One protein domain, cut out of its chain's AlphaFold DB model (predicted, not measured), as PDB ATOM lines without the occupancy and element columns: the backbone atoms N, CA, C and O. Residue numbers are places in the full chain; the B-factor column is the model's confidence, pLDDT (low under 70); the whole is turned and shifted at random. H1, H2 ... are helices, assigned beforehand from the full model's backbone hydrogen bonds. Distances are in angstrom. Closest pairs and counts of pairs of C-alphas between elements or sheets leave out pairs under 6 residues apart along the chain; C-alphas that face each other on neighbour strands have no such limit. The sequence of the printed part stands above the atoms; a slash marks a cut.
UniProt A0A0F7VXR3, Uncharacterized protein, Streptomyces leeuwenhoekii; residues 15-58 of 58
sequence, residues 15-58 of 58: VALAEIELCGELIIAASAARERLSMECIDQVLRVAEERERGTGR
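Overview. This is residues 15 to 58 of the 58 residues of an uncharacterized protein of Streptomyces leeuwenhoekii (UniProt A0A0F7VXR3). Two helices of equal length, H1 and then H2, make a loose, flat U: the chain runs along H1, turns through a link and folds back along H2, with a gap between the two. Residues 31 to 36 stick out at the turn. The printed part has 44 residues, with two named helices and no named strand: all helix. It is loose, with a radius of gyration of the C-alphas of 11.7 A, and spans 37 by 21 by 9 A.

Arrangement. H1, residues 15 to 32, and H2, residues 39 to 56, are near each other: 6 pairs of their C-alphas are within 10 A, but no pair is within 8 A. A short link of 6 residues joins them. In both helices every O i to N i+4 pair is within hydrogen-bond range.

Along the chain. H1 begins at C-alpha 15 (191.538, 248.512, 276.626) and is 25.7 A long from first to last C-alpha. H2 is 25.8 A long and ends at C-alpha 56 (196.490, 242.307, 270.173).

Size, cuts and confidence. The C-alphas farthest apart, of Arg 34 and Arg 58, are 37.4 A apart. The printed part has no cut. Residues 34, 36 and 56 to 58 have pLDDT under 70.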
ATOM      1  N   VAL A  15     191.123 249.727 275.924       78.75
ATOM      2  CA  VAL A  15     191.538 248.512 276.626       78.75
ATOM      3  C   VAL A  15     190.647 248.293 277.843       78.75
ATOM      4  O   VAL A  15     189.999 247.259 277.934       78.75
ATOM      5  N   ALA A  16     190.489 249.295 278.714       84.12
ATOM      6  CA  ALA A  16     189.612 249.175 279.884       84.12
ATOM      7  C   ALA A  16     188.145 248.894 279.504       84.12
ATOM      8  O   ALA A  16     187.450 248.135 280.177       84.12
ATOM      9  N   LEU A  17     187.659 249.488 278.410       83.31
ATOM     10  CA  LEU A  17     186.325 249.202 277.874       83.31
ATOM     11  C   LEU A  17     186.208 247.771 277.328       83.31
ATOM     12  O   LEU A  17     185.216 247.106 277.624       83.31
ATOM     13  N   ALA A  18     187.209 247.287 276.589       84.56
ATOM     14  CA  ALA A  18     187.245 245.911 276.096       84.56
ATOM     15  C   ALA A  18     187.333 244.890 277.244       84.56
ATOM     16  O   ALA A  18     186.654 243.865 277.210       84.56
ATOM     17  N   GLU A  19     188.097 245.193 278.295       85.81
ATOM     18  CA  GLU A  19     188.197 244.358 279.495       85.81
ATOM     19  C   GLU A  19     186.863 244.256 280.244       85.81
ATOM     20  O   GLU A  19     186.478 243.170 280.685       85.81
ATOM     21  N   ILE A  20     186.126 245.367 280.368       87.56
ATOM     22  CA  ILE A  20     184.794 245.376 280.989       87.56
ATOM     23  C   ILE A  20     183.811 244.525 280.173       87.56
ATOM     24  O   ILE A  20     183.049 243.747 280.752       87.56
ATOM     25  N   GLU A  21     183.837 244.646 278.843       89.88
ATOM     26  CA  GLU A  21     182.966 243.879 277.945       89.88
ATOM     27  C   GLU A  21     183.291 242.374 277.996       89.88
ATOM     28  O   GLU A  21     182.388 241.550 278.172       89.88
ATOM     29  N   LEU A  22     184.579 242.011 277.986       87.00
ATOM     30  CA  LEU A  22     185.046 240.632 278.151       87.00
ATOM     31  C   LEU A  22     184.649 240.043 279.514       87.00
ATOM     32  O   LEU A  22     184.171 238.907 279.582       87.00
ATOM     33  N   CYS A  23     184.806 240.804 280.603       91.44
ATOM     34  CA  CYS A  23     184.359 240.383 281.933       91.44
ATOM     35  C   CYS A  23     182.854 240.083 281.964       91.44
ATOM     36  O   CYS A  23     182.440 239.088 282.564       91.44
ATOM     37  N   GLY A  24     182.038 240.918 281.312       89.56
ATOM     38  CA  GLY A  24     180.591 240.719 281.219       89.56
ATOM     39  C   GLY A  24     180.223 239.390 280.556       89.56
ATOM     40  O   GLY A  24     179.465 238.602 281.128       89.56
ATOM     41  N   GLU A  25     180.822 239.100 279.401       91.50
ATOM     42  CA  GLU A  25     180.591 237.854 278.658       91.50
ATOM     43  C   GLU A  25     181.016 236.611 279.457       91.50
ATOM     44  O   GLU A  25     180.291 235.611 279.505       91.50
ATOM     45  N   LEU A  26     182.154 236.673 280.157       86.31
ATOM     46  CA  LEU A  26     182.646 235.562 280.981       86.31
ATOM     47  C   LEU A  26     181.736 235.273 282.184       86.31
ATOM     48  O   LEU A  26     181.500 234.106 282.502       86.31
ATOM     49  N   ILE A  27     181.180 236.303 282.830       87.38
ATOM     50  CA  ILE A  27     180.220 236.138 283.934       87.38
ATOM     51  C   ILE A  27     178.949 235.443 283.443       87.38
ATOM     52  O   ILE A  27     178.427 234.555 284.125       87.38
ATOM     53  N   ILE A  28     178.456 235.822 282.263       86.69
ATOM     54  CA  ILE A  28     177.268 235.215 281.655       86.69
ATOM     55  C   ILE A  28     177.549 233.753 281.297       86.69
ATOM     56  O   ILE A  28     176.769 232.880 281.681       86.69
ATOM     57  N   ALA A  29     178.676 233.462 280.643       85.00
ATOM     58  CA  ALA A  29     179.075 232.098 280.297       85.00
ATOM     59  C   ALA A  29     179.234 231.205 281.541       85.00
ATOM     60  O   ALA A  29     178.729 230.080 281.571       85.00
ATOM     61  N   ALA A  30     179.867 231.724 282.597       82.12
ATOM     62  CA  ALA A  30     180.032 231.021 283.865       82.12
ATOM     63  C   ALA A  30     178.697 230.800 284.594       82.12
ATOM     64  O   ALA A  30     178.496 229.749 285.193       82.12
ATOM     65  N   SER A  31     177.773 231.762 284.526       78.50
ATOM     66  CA  SER A  31     176.446 231.653 285.150       78.50
ATOM     67  C   SER A  31     175.504 230.725 284.375       78.50
ATOM     68  O   SER A  31     174.629 230.093 284.966       78.50
ATOM     69  N   ALA A  32     175.666 230.637 283.053       84.69
ATOM     70  CA  ALA A  32     174.927 229.715 282.194       84.69
ATOM     71  C   ALA A  32     175.430 228.266 282.317       84.69
ATOM     72  O   ALA A  32     174.670 227.323 282.068       84.69
ATOM     73  N   ALA A  33     176.686 228.073 282.735       76.81
ATOM     74  CA  ALA A  33     177.194 226.767 283.121       76.81
ATOM     75  C   ALA A  33     176.452 226.289 284.384       76.81
ATOM     76  O   ALA A  33     176.622 226.814 285.481       76.81
ATOM     77  N   ARG A  34     175.593 225.272 284.227       65.50
ATOM     78  CA  ARG A  34     174.790 224.684 285.323       65.50
ATOM     79  C   ARG A  34     175.636 224.003 286.409       65.50
ATOM     80  O   ARG A  34     175.105 223.630 287.453       65.50
ATOM     81  N   GLU A  35     176.932 223.858 286.165       71.25
ATOM     82  CA  GLU A  35     177.928 223.275 287.052       71.25
ATOM     83  C   GLU A  35     179.053 224.299 287.230       71.25
ATOM     84  O   GLU A  35     179.476 224.924 286.256       71.25
ATOM     85  N   ARG A  36     179.534 224.498 288.468       69.31
ATOM     86  CA  ARG A  36     180.653 225.420 288.715       69.31
ATOM     87  C   ARG A  36     181.843 224.994 287.862       69.31
ATOM     88  O   ARG A  36     182.257 223.840 287.935       69.31
ATOM     89  N   LEU A  37     182.401 225.938 287.105       73.38
ATOM     90  CA  LEU A  37     183.645 225.718 286.380       73.38
ATOM     91  C   LEU A  37     184.718 225.211 287.353       73.38
ATOM     92  O   LEU A  37     184.892 225.759 288.444       73.38
ATOM     93  N   SER A  38     185.415 224.145 286.960       82.56
ATOM     94  CA  SER A  38     186.595 223.671 287.683       82.56
ATOM     95  C   SER A  38     187.685 224.744 287.645       82.56
ATOM     96  O   SER A  38     187.815 225.450 286.645       82.56
ATOM     97  N   MET A  39     188.502 224.817 288.699       82.94
ATOM     98  CA  MET A  39     189.655 225.723 288.773       82.94
ATOM     99  C   MET A  39     190.573 225.582 287.550       82.94
ATOM    100  O   MET A  39     190.981 226.580 286.974       82.94
ATOM    101  N   GLU A  40     190.786 224.353 287.078       84.88
ATOM    102  CA  GLU A  40     191.595 224.065 285.886       84.88
ATOM    103  C   GLU A  40     191.030 224.713 284.607       84.88
ATOM    104  O   GLU A  40     191.777 225.220 283.773       84.88
ATOM    105  N   CYS A  41     189.700 224.744 284.467       83.38
ATOM    106  CA  CYS A  41     189.027 225.347 283.317       83.38
ATOM    107  C   CYS A  41     189.079 226.883 283.386       83.38
ATOM    108  O   CYS A  41     189.245 227.550 282.367       83.38
ATOM    109  N   ILE A  42     189.000 227.447 284.597       87.06
ATOM    110  CA  ILE A  42     189.160 228.888 284.834       87.06
ATOM    111  C   ILE A  42     190.585 229.327 284.478       87.06
ATOM    112  O   ILE A  42     190.752 230.262 283.696       87.06
ATOM    113  N   ASP A  43     191.601 228.617 284.972       88.44
ATOM    114  CA  ASP A  43     193.009 228.919 284.691       88.44
ATOM    115  C   ASP A  43     193.319 228.834 283.186       88.44
ATOM    116  O   ASP A  43     194.041 229.672 282.640       88.44
ATOM    117  N   GLN A  44     192.726 227.862 282.484       85.06
ATOM    118  CA  GLN A  44     192.859 227.736 281.034       85.06
ATOM    119  C   GLN A  44     192.276 228.945 280.289       85.06
ATOM    120  O   GLN A  44     192.919 229.470 279.376       85.06
ATOM    121  N   VAL A  45     191.077 229.401 280.666       84.50
ATOM    122  CA  VAL A  45     190.426 230.561 280.036       84.50
ATOM    123  C   VAL A  45     191.206 231.846 280.315       84.50
ATOM    124  O   VAL A  45     191.439 232.619 279.385       84.50
ATOM    125  N   LEU A  46     191.669 232.045 281.553       87.44
ATOM    126  CA  LEU A  46     192.485 233.203 281.932       87.44
ATOM    127  C   LEU A  46     193.781 233.269 281.118       87.44
ATOM    128  O   LEU A  46     194.133 234.323 280.595       87.44
ATOM    129  N   ARG A  47     194.445 232.130 280.924       87.31
ATOM    130  CA  ARG A  47     195.663 232.060 280.115       87.31
ATOM    131  C   ARG A  47     195.414 232.353 278.630       87.31
ATOM    132  O   ARG A  47     196.212 233.045 278.006       87.31
ATOM    133  N   VAL A  48     194.309 231.865 278.058       80.31
ATOM    134  CA  VAL A  48     193.925 232.189 276.669       80.31
ATOM    135  C   VAL A  48     193.618 233.681 276.515       80.31
ATOM    136  O   VAL A  48     193.937 234.258 275.475       80.31
ATOM    137  N   ALA A  49     193.021 234.313 277.530       82.31
ATOM    138  CA  ALA A  49     192.792 235.754 277.541       82.31
ATOM    139  C   ALA A  49     194.123 236.524 277.562       82.31
ATOM    140  O   ALA A  49     194.356 237.347 276.681       82.31
ATOM    141  N   GLU A  50     195.046 236.183 278.466       80.62
ATOM    142  CA  GLU A  50     196.383 236.796 278.510       80.62
ATOM    143  C   GLU A  50     197.149 236.647 277.187       80.62
ATOM    144  O   GLU A  50     197.790 237.587 276.717       80.62
ATOM    145  N   GLU A  51     197.096 235.474 276.554       82.56
ATOM    146  CA  GLU A  51     197.763 235.236 275.270       82.56
ATOM    147  C   GLU A  51     197.154 236.084 274.136       82.56
ATOM    148  O   GLU A  51     197.886 236.580 273.273       82.56
ATOM    149  N   ARG A  52     195.835 236.315 274.156       78.81
ATOM    150  CA  ARG A  52     195.139 237.188 273.193       78.81
ATOM    151  C   ARG A  52     195.457 238.662 273.407       78.81
ATOM    152  O   ARG A  52     195.704 239.359 272.423       78.81
ATOM    153  N   GLU A  53     195.532 239.115 274.654       76.75
ATOM    154  CA  GLU A  53     195.939 240.484 274.991       76.75
ATOM    155  C   GLU A  53     197.368 240.766 274.508       76.75
ATOM    156  O   GLU A  53     197.644 241.762 273.833       76.75
ATOM    157  N   ARG A  54     198.280 239.813 274.724       78.94
ATOM    158  CA  ARG A  54     199.670 239.909 274.248       78.94
ATOM    159  C   ARG A  54     199.791 239.883 272.723       78.94
ATOM    160  O   ARG A  54     200.751 240.431 272.189       78.94
ATOM    161  N   GLY A  55     198.847 239.248 272.029       72.19
ATOM    162  CA  GLY A  55     198.785 239.217 270.565       72.19
ATOM    163  C   GLY A  55     198.132 240.451 269.931       72.19
ATOM    164  O   GLY A  55     198.417 240.745 268.770       72.19
ATOM    165  N   THR A  56     197.289 241.171 270.676       65.62
ATOM    166  CA  THR A  56     196.490 242.307 270.173       65.62
ATOM    167  C   THR A  56     197.166 243.664 270.415       65.62
ATOM    168  O   THR A  56     196.824 244.645 269.766       65.62
ATOM    169  N   GLY A  57     198.191 243.728 271.271       58.38
ATOM    170  CA  GLY A  57     198.990 244.935 271.526       58.38
ATOM    171  C   GLY A  57     200.029 245.304 270.449       58.38
ATOM    172  O   GLY A  57     201.125 245.728 270.819       58.38
ATOM    173  N   ARG A  58     199.734 245.121 269.150       50.00
ATOM    174  CA  ARG A  58     200.601 245.551 268.030       50.00
ATOM    175  C   ARG A  58     200.047 246.764 267.291       50.00
ATOM    176  O   ARG A  58     198.846 246.745 266.955       50.00
TER     177      ARG A  58